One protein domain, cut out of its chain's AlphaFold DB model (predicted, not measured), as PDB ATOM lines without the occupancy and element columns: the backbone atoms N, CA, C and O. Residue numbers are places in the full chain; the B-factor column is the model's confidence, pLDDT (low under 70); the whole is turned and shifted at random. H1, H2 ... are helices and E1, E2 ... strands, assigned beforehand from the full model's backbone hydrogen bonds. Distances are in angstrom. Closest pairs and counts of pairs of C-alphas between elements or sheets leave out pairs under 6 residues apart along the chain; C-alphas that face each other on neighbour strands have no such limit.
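AT A GLANCE: This is residues 275 to 385 of the 392 residues of an uncharacterized protein of Phycomyces blakesleeanus (strain ATCC 8743b / DSM 1359 / FGSC 10004 / NBRC 33097 / NRRL 1555) (UniProt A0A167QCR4). A strongly twisted wall of three strands, E1, E2 and E3, has helices packed against it: H2 meets it with its last residues, 300 to 305, and H4 grazes it with its first, 369 to 373. H1 folds back along H2 in a helical hairpin away from the sheet, the short H3 is near H2, and the loop of residues 328 to 334 sticks out between E1 and E2. The printed part has 111 residues with four named helices and three named strands, in the order H1 H2 H3 E1 E2 E3 H4, and its class is mixed, helices and strands. The sheet runs E1, E2, E3, antiparallel throughout, as a meander, each strand the antiparallel neighbour of the one before. The whole is compact, with a radius of gyration of the C-alphas of 14.9 A and spans of 40 by 38 by 31 A.

HOW THE PARTS SIT: H1, residues 275 to 286, touches H2, residues 292 to 305, with residues 281 to 286 alone; the closest C-alphas are those of Leu 284 and Gly 292, 4.7 A. They form a helical hairpin, opposite ways at a shallow tilt of 33 degrees, only just short of steep. H3, residues 309 to 313, is close to H2 but not clearly touching, with the C-alphas of Ser 298 and Leu 312 closest at 7.5 A. E1, residues 320 to 325, and E2, residues 336 to 343, form an antiparallel hairpin, with N 323 and O 338 within hydrogen-bond range at 2.9 A. E2 and E3, residues 355 to 360, form another, with N 341 and O 357 at 2.9 A. H2 is on the sheet and stands up from it at 44 degrees; its closest C-alphas to E3 are those of Met 305 and Ala 357, 5.5 A. H4, residues 369 to 384, only grazes the sheet. It touches H2, the closest C-alphas being those of Phe 297 and Ala 372 at 4.9 A. H1 and H4 are apart. In H1, H2, H3 and H4 every O i to N i+4 pair is within hydrogen-bond range.

IN THESE COORDINATES: H1 begins at C-alpha 275, (31.767, -22.937, -48.310), and is 16.4 A long; H2 is 19.3 A and H3 6.2 A. E1 is 15.9 A long, E2 22.1 A and E3 16.8 A; E2 begins at C-alpha 336, (52.530, -35.903, -49.704). H4, 22.1 A long, ends at C-alpha 384, (45.638, -30.513, -19.075).

THE WHOLE: The two C-alphas farthest apart are those of Asp 288 and Lys 328, 42.7 A. The printed part has no cut. The link from E2 to E3, 11 residues, is long. The mean pLDDT of the printed part is 89.8, and residues 383 to 385 are under 70.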
ATOM      1  N   GLY A 275      31.696 -24.269 -48.924       84.00
ATOM      2  CA  GLY A 275      31.767 -22.937 -48.310       84.00
ATOM      3  C   GLY A 275      31.083 -22.855 -46.939       84.00
ATOM      4  O   GLY A 275      31.567 -22.153 -46.055       84.00
ATOM      5  N   LYS A 276      29.999 -23.617 -46.730       87.12
ATOM      6  CA  LYS A 276      29.311 -23.710 -45.433       87.12
ATOM      7  C   LYS A 276      30.173 -24.459 -44.414       87.12
ATOM      8  O   LYS A 276      30.312 -23.970 -43.301       87.12
ATOM      9  N   LEU A 277      30.807 -25.570 -44.809       88.69
ATOM     10  CA  LEU A 277      31.766 -26.281 -43.955       88.69
ATOM     11  C   LEU A 277      32.908 -25.361 -43.525       88.69
ATOM     12  O   LEU A 277      33.177 -25.240 -42.339       88.69
ATOM     13  N   ILE A 278      33.544 -24.669 -44.475       91.31
ATOM     14  CA  ILE A 278      34.659 -23.761 -44.174       91.31
ATOM     15  C   ILE A 278      34.213 -22.657 -43.209       91.31
ATOM     16  O   ILE A 278      34.956 -22.325 -42.292       91.31
ATOM     17  N   ARG A 279      33.003 -22.106 -43.379       94.06
ATOM     18  CA  ARG A 279      32.454 -21.102 -42.458       94.06
ATOM     19  C   ARG A 279      32.292 -21.660 -41.040       94.06
ATOM     20  O   ARG A 279      32.701 -20.984 -40.105       94.06
ATOM     21  N   ILE A 280      31.765 -22.880 -40.899       92.69
ATOM     22  CA  ILE A 280      31.606 -23.568 -39.605       92.69
ATOM     23  C   ILE A 280      32.971 -23.849 -38.963       92.69
ATOM     24  O   ILE A 280      33.190 -23.524 -37.801       92.69
ATOM     25  N   LEU A 281      33.918 -24.419 -39.712       94.00
ATOM     26  CA  LEU A 281      35.250 -24.728 -39.183       94.00
ATOM     27  C   LEU A 281      35.998 -23.449 -38.788       94.00
ATOM     28  O   LEU A 281      36.628 -23.403 -37.738       94.00
ATOM     29  N   LYS A 282      35.860 -22.373 -39.572       95.12
ATOM     30  CA  LYS A 282      36.433 -21.066 -39.240       95.12
ATOM     31  C   LYS A 282      35.794 -20.452 -37.992       95.12
ATOM     32  O   LYS A 282      36.529 -19.900 -37.182       95.12
ATOM     33  N   SER A 283      34.472 -20.549 -37.808       94.88
ATOM     34  CA  SER A 283      33.824 -20.036 -36.592       94.88
ATOM     35  C   SER A 283      34.244 -20.814 -35.347       94.88
ATOM     36  O   SER A 283      34.481 -20.207 -34.310       94.88
ATOM     37  N   LEU A 284      34.397 -22.140 -35.457       93.75
ATOM     38  CA  LEU A 284      34.897 -22.987 -34.369       93.75
ATOM     39  C   LEU A 284      36.353 -22.675 -34.023       93.75
ATOM     40  O   LEU A 284      36.708 -22.609 -32.852       93.75
ATOM     41  N   TRP A 285      37.179 -22.426 -35.040       92.69
ATOM     42  CA  TRP A 285      38.568 -22.013 -34.873       92.69
ATOM     43  C   TRP A 285      38.716 -20.695 -34.104       92.69
ATOM     44  O   TRP A 285      39.595 -20.556 -33.255       92.69
ATOM     45  N   THR A 286      37.881 -19.706 -34.432       92.44
ATOM     46  CA  THR A 286      37.908 -18.384 -33.790       92.44
ATOM     47  C   THR A 286      37.116 -18.326 -32.490       92.44
ATOM     48  O   THR A 286      37.138 -17.289 -31.840       92.44
ATOM     49  N   SER A 287      36.406 -19.395 -32.128       90.56
ATOM     50  CA  SER A 287      35.630 -19.451 -30.894       90.56
ATOM     51  C   SER A 287      36.559 -19.445 -29.684       90.56
ATOM     52  O   SER A 287      37.571 -20.149 -29.660       90.56
ATOM     53  N   ASP A 288      36.180 -18.698 -28.651       84.62
ATOM     54  CA  ASP A 288      36.851 -18.734 -27.350       84.62
ATOM     55  C   ASP A 288      36.410 -19.946 -26.505       84.62
ATOM     56  O   ASP A 288      36.860 -20.131 -25.371       84.62
ATOM     57  N   SER A 289      35.536 -20.809 -27.042       85.94
ATOM     58  CA  SER A 289      35.107 -22.016 -26.343       85.94
ATOM     59  C   SER A 289      36.242 -23.039 -26.243       85.94
ATOM     60  O   SER A 289      36.920 -23.367 -27.219       85.94
ATOM     61  N   LYS A 290      36.395 -23.640 -25.055       79.56
ATOM     62  CA  LYS A 290      37.342 -24.749 -24.832       79.56
ATOM     63  C   LYS A 290      37.069 -25.945 -25.756       79.56
ATOM     64  O   LYS A 290      37.987 -26.695 -26.068       79.56
ATOM     65  N   SER A 291      35.819 -26.121 -26.196       87.75
ATOM     66  CA  SER A 291      35.410 -27.207 -27.091       87.75
ATOM     67  C   SER A 291      35.611 -26.899 -28.576       87.75
ATOM     68  O   SER A 291      35.546 -27.831 -29.373       87.75
ATOM     69  N   GLY A 292      35.882 -25.648 -28.970       91.38
ATOM     70  CA  GLY A 292      35.894 -25.239 -30.379       91.38
ATOM     71  C   GLY A 292      36.864 -26.058 -31.230       91.38
ATOM     72  O   GLY A 292      36.489 -26.585 -32.276       91.38
ATOM     73  N   LEU A 293      38.089 -26.271 -30.739       92.50
ATOM     74  CA  LEU A 293      39.099 -27.082 -31.430       92.50
ATOM     75  C   LEU A 293      38.763 -28.581 -31.426       92.50
ATOM     76  O   LEU A 293      39.003 -29.266 -32.421       92.50
ATOM     77  N   HIS A 294      38.159 -29.083 -30.346       92.56
ATOM     78  CA  HIS A 294      37.686 -30.467 -30.268       92.56
ATOM     79  C   HIS A 294      36.562 -30.723 -31.286       92.56
ATOM     80  O   HIS A 294      36.599 -31.702 -32.031       92.56
ATOM     81  N   GLU A 295      35.585 -29.822 -31.374       93.44
ATOM     82  CA  GLU A 295      34.504 -29.883 -32.359       93.44
ATOM     83  C   GLU A 295      35.031 -29.730 -33.786       93.44
ATOM     84  O   GLU A 295      34.621 -30.484 -34.671       93.44
ATOM     85  N   MET A 296      35.995 -28.829 -34.008       94.38
ATOM     86  CA  MET A 296      36.638 -28.652 -35.309       94.38
ATOM     87  C   MET A 296      37.330 -29.940 -35.769       94.38
ATOM     88  O   MET A 296      37.124 -30.370 -36.908       94.38
ATOM     89  N   PHE A 297      38.100 -30.591 -34.890       94.94
ATOM     90  CA  PHE A 297      38.719 -31.887 -35.174       94.94
ATOM     91  C   PHE A 297      37.667 -32.973 -35.422       94.94
ATOM     92  O   PHE A 297      37.772 -33.731 -36.388       94.94
ATOM     93  N   SER A 298      36.620 -33.016 -34.599       94.25
ATOM     94  CA  SER A 298      35.537 -33.992 -34.706       94.25
ATOM     95  C   SER A 298      34.809 -33.887 -36.052       94.25
ATOM     96  O   SER A 298      34.657 -34.885 -36.752       94.25
ATOM     97  N   ILE A 299      34.396 -32.684 -36.461       92.00
ATOM     98  CA  ILE A 299      33.720 -32.442 -37.747       92.00
ATOM     99  C   ILE A 299      34.663 -32.749 -38.913       92.00
ATOM    100  O   ILE A 299      34.275 -33.461 -39.840       92.00
ATOM    101  N   SER A 300      35.909 -32.275 -38.846       93.44
ATOM    102  CA  SER A 300      36.902 -32.512 -39.901       93.44
ATOM    103  C   SER A 300      37.182 -34.007 -40.083       93.44
ATOM    104  O   SER A 300      37.260 -34.485 -41.210       93.44
ATOM    105  N   SER A 301      37.259 -34.770 -38.992       93.62
ATOM    106  CA  SER A 301      37.469 -36.221 -39.031       93.62
ATOM    107  C   SER A 301      36.293 -36.954 -39.675       93.62
ATOM    108  O   SER A 301      36.494 -37.843 -40.499       93.62
ATOM    109  N   ARG A 302      35.048 -36.561 -39.366       90.56
ATOM    110  CA  ARG A 302      33.866 -37.122 -40.044       90.56
ATOM    111  C   ARG A 302      33.890 -36.815 -41.542       90.56
ATOM    112  O   ARG A 302      33.622 -37.708 -42.335       90.56
ATOM    113  N   HIS A 303      34.255 -35.592 -41.924       90.12
ATOM    114  CA  HIS A 303      34.270 -35.173 -43.327       90.12
ATOM    115  C   HIS A 303      35.386 -35.846 -44.142       90.12
ATOM    116  O   HIS A 303      35.148 -36.316 -45.251       90.12
ATOM    117  N   HIS A 304      36.608 -35.906 -43.608       90.81
ATOM    118  CA  HIS A 304      37.773 -36.383 -44.358       90.81
ATOM    119  C   HIS A 304      38.002 -37.889 -44.255       90.81
ATOM    120  O   HIS A 304      38.447 -38.501 -45.220       90.81
ATOM    121  N   MET A 305      37.702 -38.486 -43.102       92.62
ATOM    122  CA  MET A 305      37.967 -39.900 -42.820       92.62
ATOM    123  C   MET A 305      36.691 -40.746 -42.737       92.62
ATOM    124  O   MET A 305      36.771 -41.957 -42.543       92.62
ATOM    125  N   LEU A 306      35.512 -40.126 -42.876       90.00
ATOM    126  CA  LEU A 306      34.204 -40.797 -42.851       90.00
ATOM    127  C   LEU A 306      33.947 -41.562 -41.548       90.00
ATOM    128  O   LEU A 306      33.214 -42.555 -41.503       90.00
ATOM    129  N   LEU A 307      34.568 -41.094 -40.464       88.81
ATOM    130  CA  LEU A 307      34.429 -41.710 -39.157       88.81
ATOM    131  C   LEU A 307      33.026 -41.463 -38.611       88.81
ATOM    132  O   LEU A 307      32.512 -40.350 -38.629       88.81
ATOM    133  N   ARG A 308      32.404 -42.518 -38.083       87.69
ATOM    134  CA  ARG A 308      31.159 -42.408 -37.312       87.69
ATOM    135  C   ARG A 308      31.469 -42.065 -35.858       87.69
ATOM    136  O   ARG A 308      32.586 -42.282 -35.394       87.69
ATOM    137  N   ASP A 309      30.456 -41.648 -35.105       86.12
ATOM    138  CA  ASP A 309      30.612 -41.287 -33.688       86.12
ATOM    139  C   ASP A 309      31.195 -42.405 -32.822       86.12
ATOM    140  O   ASP A 309      31.892 -42.132 -31.849       86.12
ATOM    141  N   GLN A 310      30.903 -43.665 -33.153       87.44
ATOM    142  CA  GLN A 310      31.487 -44.802 -32.446       87.44
ATOM    143  C   GLN A 310      32.984 -44.938 -32.741       87.44
ATOM    144  O   GLN A 310      33.753 -45.206 -31.828       87.44
ATOM    145  N   ASN A 311      33.391 -44.741 -33.999       90.00
ATOM    146  CA  ASN A 311      34.793 -44.846 -34.398       90.00
ATOM    147  C   ASN A 311      35.595 -43.710 -33.761       90.00
ATOM    148  O   ASN A 311      36.634 -43.967 -33.174       90.00
ATOM    149  N   LEU A 312      35.068 -42.480 -33.802       90.31
ATOM    150  CA  LEU A 312      35.679 -41.306 -33.172       90.31
ATOM    151  C   LEU A 312      35.915 -41.495 -31.669       90.31
ATOM    152  O   LEU A 312      36.982 -41.152 -31.175       90.31
ATOM    153  N   ARG A 313      34.941 -42.062 -30.946       89.62
ATOM    154  CA  ARG A 313      35.067 -42.355 -29.507       89.62
ATOM    155  C   ARG A 313      36.082 -43.450 -29.189       89.62
ATOM    156  O   ARG A 313      36.595 -43.486 -28.079       89.62
ATOM    157  N   ASN A 314      36.337 -44.331 -30.148       90.44
ATOM    158  CA  ASN A 314      37.278 -45.434 -30.014       90.44
ATOM    159  C   ASN A 314      38.663 -45.096 -30.586       90.44
ATOM    160  O   ASN A 314      39.519 -45.976 -30.611       90.44
ATOM    161  N   LEU A 315      38.886 -43.865 -31.067       91.50
ATOM    162  CA  LEU A 315      40.200 -43.461 -31.550       91.50
ATOM    163  C   LEU A 315      41.206 -43.485 -30.406       91.50
ATOM    164  O   LEU A 315      40.983 -42.906 -29.343       91.50
ATOM    165  N   ASN A 316      42.341 -44.111 -30.673       91.81
ATOM    166  CA  ASN A 316      43.477 -44.147 -29.778       91.81
ATOM    167  C   ASN A 316      44.649 -43.409 -30.435       91.81
ATOM    168  O   ASN A 316      44.965 -43.645 -31.600       91.81
ATOM    169  N   PHE A 317      45.294 -42.500 -29.703       90.12
ATOM    170  CA  PHE A 317      46.425 -41.739 -30.244       90.12
ATOM    171  C   PHE A 317      47.682 -42.590 -30.425       90.12
ATOM    172  O   PHE A 317      48.504 -42.248 -31.267       90.12
ATOM    173  N   VAL A 318      47.815 -43.704 -29.697       93.50
ATOM    174  CA  VAL A 318      48.903 -44.675 -29.922       93.50
ATOM    175  C   VAL A 318      48.793 -45.309 -31.314       93.50
ATOM    176  O   VAL A 318      49.797 -45.646 -31.931       93.50
ATOM    177  N   ASP A 319      47.569 -45.387 -31.832       94.50
ATOM    178  CA  ASP A 319      47.221 -45.953 -33.133       94.50
ATOM    179  C   ASP A 319      47.166 -44.890 -34.250       94.50
ATOM    180  O   ASP A 319      46.670 -45.145 -35.353       94.50
ATOM    181  N   CYS A 320      47.666 -43.684 -33.963       95.69
ATOM    182  CA  CYS A 320      47.769 -42.571 -34.896       95.69
ATOM    183  C   CYS A 320      49.210 -42.422 -35.392       95.69
ATOM    184  O   CYS A 320      50.140 -42.283 -34.600       95.69
ATOM    185  N   PHE A 321      49.404 -42.399 -36.709       96.00
ATOM    186  CA  PHE A 321      50.719 -42.209 -37.315       96.00
ATOM    187  C   PHE A 321      50.625 -41.446 -38.636       96.00
ATOM    188  O   PHE A 321      49.578 -41.386 -39.278       96.00
ATOM    189  N   CYS A 322      51.743 -40.862 -39.061       95.88
ATOM    190  CA  CYS A 322      51.866 -40.250 -40.379       95.88
ATOM    191  C   CYS A 322      52.585 -41.208 -41.328       95.88
ATOM    192  O   CYS A 322      53.585 -41.819 -40.957       95.88
ATOM    193  N   THR A 323      52.109 -41.302 -42.565       95.69
ATOM    194  CA  THR A 323      52.784 -42.042 -43.634       95.69
ATOM    195  C   THR A 323      53.085 -41.131 -44.816       95.69
ATOM    196  O   THR A 323      52.324 -40.209 -45.123       95.69
ATOM    197  N   ILE A 324      54.212 -41.383 -45.475       94.81
ATOM    198  CA  ILE A 324      54.609 -40.685 -46.695       94.81
ATOM    199  C   ILE A 324      53.945 -41.394 -47.870       94.81
ATOM    200  O   ILE A 324      54.150 -42.591 -48.074       94.81
ATOM    201  N   ILE A 325      53.190 -40.653 -48.677       92.12
ATOM    202  CA  ILE A 325      52.645 -41.174 -49.930       92.12
ATOM    203  C   ILE A 325      53.755 -41.088 -50.988       92.12
ATOM    204  O   ILE A 325      54.265 -39.995 -51.248       92.12
ATOM    205  N   PRO A 326      54.160 -42.207 -51.616       91.50
ATOM    206  CA  PRO A 326      55.198 -42.193 -52.638       91.50
ATOM    207  C   PRO A 326      54.826 -41.307 -53.830       91.50
ATOM    208  O   PRO A 326      53.701 -41.358 -54.321       91.50
ATOM    209  N   LYS A 327      55.812 -40.604 -54.403       87.94
ATOM    210  CA  LYS A 327      55.630 -39.761 -55.602       87.94
ATOM    211  C   LYS A 327      55.084 -40.522 -56.820       87.94
ATOM    212  O   LYS A 327      54.470 -39.936 -57.694       87.94
ATOM    213  N   LYS A 328      55.251 -41.848 -56.873       88.62
ATOM    214  CA  LYS A 328      54.636 -42.695 -57.914       88.62
ATOM    215  C   LYS A 328      53.102 -42.750 -57.825       88.62
ATOM    216  O   LYS A 328      52.467 -43.157 -58.786       88.62
ATOM    217  N   GLN A 329      52.526 -42.390 -56.678       82.12
ATOM    218  CA  GLN A 329      51.088 -42.439 -56.396       82.12
ATOM    219  C   GLN A 329      50.430 -41.049 -56.399       82.12
ATOM    220  O   GLN A 329      49.215 -40.961 -56.240       82.12
ATOM    221  N   HIS A 330      51.200 -39.966 -56.564       81.75
ATOM    222  CA  HIS A 330      50.663 -38.607 -56.612       81.75
ATOM    223  C   HIS A 330      51.425 -37.723 -57.611       81.75
ATOM    224  O   HIS A 330      52.648 -37.744 -57.677       81.75
ATOM    225  N   GLU A 331      50.714 -36.859 -58.331       81.06
ATOM    226  CA  GLU A 331      51.315 -35.952 -59.330       81.06
ATOM    227  C   GLU A 331      51.808 -34.621 -58.730       81.06
ATOM    228  O   GLU A 331      52.300 -33.740 -59.431       81.06
ATOM    229  N   GLY A 332      51.686 -34.455 -57.408       80.81
ATOM    230  CA  GLY A 332      52.154 -33.267 -56.698       80.81
ATOM    231  C   GLY A 332      53.679 -33.091 -56.721       80.81
ATOM    232  O   GLY A 332      54.441 -34.056 -56.648       80.81
ATOM    233  N   MET A 333      54.124 -31.831 -56.752       85.00
ATOM    234  CA  MET A 333      55.547 -31.460 -56.680       85.00
ATOM    235  C   MET A 333      56.155 -31.669 -55.284       85.00
ATOM    236  O   MET A 333      57.358 -31.888 -55.164       85.00
ATOM    237  N   GLN A 334      55.333 -31.593 -54.235       85.62
ATOM    238  CA  GLN A 334      55.747 -31.749 -52.841       85.62
ATOM    239  C   GLN A 334      55.503 -33.175 -52.350       85.62
ATOM    240  O   GLN A 334      54.604 -33.857 -52.841       85.62
ATOM    241  N   GLN A 335      56.291 -33.609 -51.365       88.56
ATOM    242  CA  GLN A 335      56.071 -34.880 -50.683       88.56
ATOM    243  C   GLN A 335      54.713 -34.854 -49.976       88.56
ATOM    244  O   GLN A 335      54.454 -33.981 -49.148       88.56
ATOM    245  N   ALA A 336      53.842 -35.800 -50.317       90.31
ATOM    246  CA  ALA A 336      52.530 -35.903 -49.704       90.31
ATOM    247  C   ALA A 336      52.591 -36.720 -48.406       90.31
ATOM    248  O   ALA A 336      53.162 -37.811 -48.365       90.31
ATOM    249  N   LEU A 337      51.967 -36.193 -47.353       93.50
ATOM    250  CA  LEU A 337      51.803 -36.866 -46.067       93.50
ATOM    251  C   LEU A 337      50.330 -37.214 -45.849       93.50
ATOM    252  O   LEU A 337      49.439 -36.413 -46.150       93.50
ATOM    253  N   ALA A 338      50.087 -38.395 -45.290       94.94
ATOM    254  CA  ALA A 338      48.775 -38.819 -44.827       94.94
ATOM    255  C   ALA A 338      48.794 -39.092 -43.323       94.94
ATOM    256  O   ALA A 338      49.671 -39.793 -42.824       94.94
ATOM    257  N   LEU A 339      47.811 -38.533 -42.621       96.81
ATOM    258  CA  LEU A 339      47.516 -38.828 -41.228       96.81
ATOM    259  C   LEU A 339      46.655 -40.080 -41.226       96.81
ATOM    260  O   LEU A 339      45.625 -40.101 -41.903       96.81
ATOM    261  N   VAL A 340      47.073 -41.104 -40.495       97.06
ATOM    262  CA  VAL A 340      46.432 -42.416 -40.477       97.06
ATOM    263  C   VAL A 340      46.032 -42.765 -39.052       97.06
ATOM    264  O   VAL A 340      46.820 -42.609 -38.124       97.06
ATOM    265  N   PHE A 341      44.807 -43.260 -38.894       96.31
ATOM    266  CA  PHE A 341      44.335 -43.902 -37.674       96.31
ATOM    267  C   PHE A 341      44.041 -45.371 -37.958       96.31
ATOM    268  O   PHE A 341      43.304 -45.687 -38.899       96.31
ATOM    269  N   SER A 342      44.598 -46.252 -37.132       96.19
ATOM    270  CA  SER A 342      44.197 -47.656 -37.083       96.19
ATOM    271  C   SER A 342      42.902 -47.797 -36.277       96.19
ATOM    272  O   SER A 342      42.741 -47.203 -35.214       96.19
ATOM    273  N   LEU A 343      41.947 -48.548 -36.821       94.00
ATOM    274  CA  LEU A 343      40.633 -48.816 -36.250       94.00
ATOM    275  C   LEU A 343      40.489 -50.326 -36.068       94.00
ATOM    276  O   LEU A 343      40.219 -51.053 -37.025       94.00
ATOM    277  N   ASP A 344      40.637 -50.780 -34.831       90.75
ATOM    278  CA  ASP A 344      40.459 -52.173 -34.407       90.75
ATOM    279  C   ASP A 344      39.067 -52.428 -33.791       90.75
ATOM    280  O   ASP A 344      38.647 -53.569 -33.601       90.75
ATOM    281  N   LYS A 345      38.317 -51.358 -33.491       87.62
ATOM    282  CA  LYS A 345      37.011 -51.407 -32.819       87.62
ATOM    283  C   LYS A 345      35.929 -50.685 -33.612       87.62
ATOM    284  O   LYS A 345      36.043 -49.504 -33.934       87.62
ATOM    285  N   GLY A 346      34.791 -51.347 -33.819       82.50
ATOM    286  CA  GLY A 346      33.589 -50.715 -34.368       82.50
ATOM    287  C   GLY A 346      32.490 -51.714 -34.719       82.50
ATOM    288  O   GLY A 346      32.760 -52.871 -35.002       82.50
ATOM    289  N   LYS A 347      31.229 -51.260 -34.774       80.19
ATOM    290  CA  LYS A 347      30.061 -52.130 -35.054       80.19
ATOM    291  C   LYS A 347      30.113 -52.867 -36.401       80.19
ATOM    292  O   LYS A 347      29.346 -53.794 -36.618       80.19
ATOM    293  N   THR A 348      30.942 -52.392 -37.329       77.81
ATOM    294  CA  THR A 348      31.063 -52.931 -38.696       77.81
ATOM    295  C   THR A 348      32.380 -53.671 -38.932       77.81
ATOM    296  O   THR A 348      32.649 -54.088 -40.056       77.81
ATOM    297  N   LEU A 349      33.213 -53.786 -37.897       83.38
ATOM    298  CA  LEU A 349      34.466 -54.528 -37.927       83.38
ATOM    299  C   LEU A 349      34.207 -55.931 -37.390       83.38
ATOM    300  O   LEU A 349      33.538 -56.089 -36.367       83.38
ATOM    301  N   LYS A 350      34.693 -56.944 -38.107       88.12
ATOM    302  CA  LYS A 350      34.730 -58.312 -37.585       88.12
ATOM    303  C   LYS A 350      35.829 -58.412 -36.529       88.12
ATOM    304  O   LYS A 350      36.790 -57.649 -36.552       88.12
ATOM    305  N   GLU A 351      35.689 -59.353 -35.605       87.75
ATOM    306  CA  GLU A 351      36.730 -59.627 -34.614       87.75
ATOM    307  C   GLU A 351      38.062 -59.958 -35.315       87.75
ATOM    308  O   GLU A 351      38.089 -60.758 -36.251       87.75
ATOM    309  N   GLY A 352      39.141 -59.277 -34.912       89.25
ATOM    310  CA  GLY A 352      40.470 -59.381 -35.529       89.25
ATOM    311  C   GLY A 352      40.681 -58.557 -36.808       89.25
ATOM    312  O   GLY A 352      41.792 -58.531 -37.332       89.25
ATOM    313  N   GLU A 353      39.656 -57.874 -37.326       92.50
ATOM    314  CA  GLU A 353      39.792 -56.993 -38.490       92.50
ATOM    315  C   GLU A 353      40.331 -55.617 -38.069       92.50
ATOM    316  O   GLU A 353      39.808 -54.992 -37.149       92.50
ATOM    317  N   VAL A 354      41.335 -55.115 -38.791       92.31
ATOM    318  CA  VAL A 354      41.865 -53.755 -38.624       92.31
ATOM    319  C   VAL A 354      41.577 -52.953 -39.888       92.31
ATOM    320  O   VAL A 354      41.899 -53.383 -40.997       92.31
ATOM    321  N   LYS A 355      40.969 -51.776 -39.732       94.44
ATOM    322  CA  LYS A 355      40.757 -50.810 -40.821       94.44
ATOM    323  C   LYS A 355      41.605 -49.576 -40.598       94.44
ATOM    324  O   LYS A 355      41.839 -49.176 -39.469       94.44
ATOM    325  N   PHE A 356      41.998 -48.929 -41.685       94.69
ATOM    326  CA  PHE A 356      42.727 -47.671 -41.623       94.69
ATOM    327  C   PHE A 356      41.860 -46.552 -42.170       94.69
ATOM    328  O   PHE A 356      41.258 -46.680 -43.237       94.69
ATOM    329  N   ALA A 357      41.813 -45.451 -41.435       94.62
ATOM    330  CA  ALA A 357      41.250 -44.206 -41.917       94.62
ATOM    331  C   ALA A 357      42.389 -43.224 -42.159       94.62
ATOM    332  O   ALA A 357      43.246 -43.052 -41.293       94.62
ATOM    333  N   CYS A 358      42.415 -42.598 -43.333       94.94
ATOM    334  CA  CYS A 358      43.481 -41.677 -43.695       94.94
ATOM    335  C   CYS A 358      42.936 -40.354 -44.229       94.94
ATOM    336  O   CYS A 358      41.868 -40.307 -44.837       94.94
ATOM    337  N   ALA A 359      43.683 -39.279 -44.000       95.19
ATOM    338  CA  ALA A 359      43.450 -37.992 -44.637       95.19
ATOM    339  C   ALA A 359      44.776 -37.372 -45.058       95.19
ATOM    340  O   ALA A 359      45.784 -37.530 -44.376       95.19
ATOM    341  N   MET A 360      44.753 -36.631 -46.162       92.69
ATOM    342  CA  MET A 360      45.891 -35.856 -46.647       92.69
ATOM    343  C   MET A 360      45.806 -34.405 -46.171       92.69
ATOM    344  O   MET A 360      44.719 -33.886 -45.898       92.69
ATOM    345  N   SER A 361      46.953 -33.731 -46.108       90.69
ATOM    346  CA  SER A 361      47.009 -32.293 -45.837       90.69
ATOM    347  C   SER A 361      46.277 -31.503 -46.924       90.69
ATOM    348  O   SER A 361      46.392 -31.810 -48.113       90.69
ATOM    349  N   HIS A 362      45.567 -30.449 -46.533       90.19
ATOM    350  CA  HIS A 362      44.821 -29.594 -47.450       90.19
ATOM    351  C   HIS A 362      45.413 -28.177 -47.468       90.19
ATOM    352  O   HIS A 362      45.788 -27.648 -46.428       90.19
ATOM    353  N   LYS A 363      45.444 -27.521 -48.639       89.25
ATOM    354  CA  LYS A 363      46.017 -26.165 -48.803       89.25
ATOM    355  C   LYS A 363      45.337 -25.104 -47.927       89.25
ATOM    356  O   LYS A 363      45.970 -24.163 -47.468       89.25
ATOM    357  N   ASN A 364      44.023 -25.219 -47.750       89.62
ATOM    358  CA  ASN A 364      43.270 -24.372 -46.824       89.62
ATOM    359  C   ASN A 364      43.348 -24.956 -45.410       89.62
ATOM    360  O   ASN A 364      42.749 -26.006 -45.174       89.62
ATOM    361  N   VAL A 365      44.010 -24.224 -44.512       91.00
ATOM    362  CA  VAL A 365      44.234 -24.566 -43.097       91.00
ATOM    363  C   VAL A 365      42.934 -24.900 -42.365       91.00
ATOM    364  O   VAL A 365      42.847 -25.898 -41.663       91.00
ATOM    365  N   PHE A 366      41.860 -24.142 -42.602       89.38
ATOM    366  CA  PHE A 366      40.573 -24.373 -41.928       89.38
ATOM    367  C   PHE A 366      39.864 -25.648 -42.386       89.38
ATOM    368  O   PHE A 366      38.940 -26.101 -41.725       89.38
ATOM    369  N   ARG A 367      40.259 -26.206 -43.533       90.19
ATOM    370  CA  ARG A 367      39.762 -27.491 -44.046       90.19
ATOM    371  C   ARG A 367      40.779 -28.612 -43.819       90.19
ATOM    372  O   ARG A 367      40.531 -29.753 -44.174       90.19
ATOM    373  N   CYS A 368      41.955 -28.307 -43.295       93.69
ATOM    374  CA  CYS A 368      43.013 -29.281 -43.157       93.69
ATOM    375  C   CYS A 368      42.800 -30.087 -41.873       93.69
ATOM    376  O   CYS A 368      42.907 -29.551 -40.771       93.69
ATOM    377  N   LEU A 369      42.518 -31.391 -42.003       94.88
ATOM    378  CA  LEU A 369      42.389 -32.262 -40.831       94.88
ATOM    379  C   LEU A 369      43.697 -32.335 -40.031       94.88
ATOM    380  O   LEU A 369      43.641 -32.428 -38.811       94.88
ATOM    381  N   PHE A 370      44.854 -32.262 -40.695       94.81
ATOM    382  CA  PHE A 370      46.150 -32.213 -40.013       94.81
ATOM    383  C   PHE A 370      46.245 -31.023 -39.067       94.81
ATOM    384  O   PHE A 370      46.597 -31.203 -37.905       94.81
ATOM    385  N   ASP A 371      45.883 -29.831 -39.544       93.62
ATOM    386  CA  ASP A 371      45.916 -28.627 -38.719       93.62
ATOM    387  C   ASP A 371      44.892 -28.748 -37.588       93.62
ATOM    388  O   ASP A 371      45.224 -28.537 -36.423       93.62
ATOM    389  N   ALA A 372      43.670 -29.194 -37.897       94.81
ATOM    390  CA  ALA A 372      42.643 -29.422 -36.885       94.81
ATOM    391  C   ALA A 372      43.100 -30.388 -35.783       94.81
ATOM    392  O   ALA A 372      42.889 -30.118 -34.602       94.81
ATOM    393  N   PHE A 373      43.756 -31.484 -36.164       95.75
ATOM    394  CA  PHE A 373      44.321 -32.458 -35.242       95.75
ATOM    395  C   PHE A 373      45.470 -31.866 -34.419       95.75
ATOM    396  O   PHE A 373      45.455 -31.975 -33.197       95.75
ATOM    397  N   ALA A 374      46.423 -31.183 -35.058       94.31
ATOM    398  CA  ALA A 374      47.568 -30.578 -34.385       94.31
ATOM    399  C   ALA A 374      47.134 -29.559 -33.325       94.31
ATOM    400  O   ALA A 374      47.597 -29.612 -32.186       94.31
ATOM    401  N   PHE A 375      46.198 -28.670 -33.663       93.06
ATOM    402  CA  PHE A 375      45.682 -27.685 -32.717       93.06
ATOM    403  C   PHE A 375      44.813 -28.306 -31.627       93.06
ATOM    404  O   PHE A 375      44.871 -27.860 -30.483       93.06
ATOM    405  N   PHE A 376      44.055 -29.357 -31.941       93.19
ATOM    406  CA  PHE A 376      43.338 -30.120 -30.926       93.19
ATOM    407  C   PHE A 376      44.302 -30.756 -29.910       93.19
ATOM    408  O   PHE A 376      44.145 -30.523 -28.711       93.19
ATOM    409  N   ILE A 377      45.339 -31.468 -30.364       93.00
ATOM    410  CA  ILE A 377      46.366 -32.059 -29.491       93.00
ATOM    411  C   ILE A 377      47.097 -30.982 -28.689       93.00
ATOM    412  O   ILE A 377      47.263 -31.123 -27.480       93.00
ATOM    413  N   PHE A 378      47.478 -29.877 -29.328       91.38
ATOM    414  CA  PHE A 378      48.095 -28.745 -28.644       91.38
ATOM    415  C   PHE A 378      47.195 -28.206 -27.528       91.38
ATOM    416  O   PHE A 378      47.653 -28.020 -26.403       91.38
ATOM    417  N   SER A 379      45.900 -28.025 -27.807       88.38
ATOM    418  CA  SER A 379      44.940 -27.562 -26.805       88.38
ATOM    419  C   SER A 379      44.796 -28.551 -25.648       88.38
ATOM    420  O   SER A 379      44.778 -28.125 -24.494       88.38
ATOM    421  N   LEU A 380      44.776 -29.859 -25.930       86.94
ATOM    422  CA  LEU A 380      44.725 -30.916 -24.925       86.94
ATOM    423  C   LEU A 380      45.951 -30.850 -24.006       86.94
ATOM    424  O   LEU A 380      45.800 -30.818 -22.787       86.94
ATOM    425  N   LEU A 381      47.156 -30.778 -24.578       87.44
ATOM    426  CA  LEU A 381      48.416 -30.769 -23.828       87.44
ATOM    427  C   LEU A 381      48.610 -29.486 -23.011       87.44
ATOM    428  O   LEU A 381      49.111 -29.544 -21.892       87.44
ATOM    429  N   GLN A 382      48.183 -28.334 -23.532       82.56
ATOM    430  CA  GLN A 382      48.284 -27.068 -22.806       82.56
ATOM    431  C   GLN A 382      47.254 -26.932 -21.682       82.56
ATOM    432  O   GLN A 382      47.586 -26.433 -20.614       82.56
ATOM    433  N   THR A 383      46.009 -27.367 -21.897       68.38
ATOM    434  CA  THR A 383      44.934 -27.195 -20.900       68.38
ATOM    435  C   THR A 383      44.939 -28.260 -19.807       68.38
ATOM    436  O   THR A 383      44.544 -27.965 -18.682       68.38
ATOM    437  N   SER A 384      45.405 -29.478 -20.098       57.88
ATOM    438  CA  SER A 384      45.638 -30.513 -19.075       57.88
ATOM    439  C   SER A 384      46.963 -30.320 -18.328       57.88
ATOM    440  O   SER A 384      47.179 -30.890 -17.257       57.88
ATOM    441  N   GLY A 385      47.838 -29.468 -18.864       49.72
ATOM    442  CA  GLY A 385      49.118 -29.117 -18.282       49.72
ATOM    443  C   GLY A 385      49.007 -28.112 -17.138       49.72
ATOM    444  O   GLY A 385      49.467 -26.985 -17.267       49.72
TER     445      GLY A 385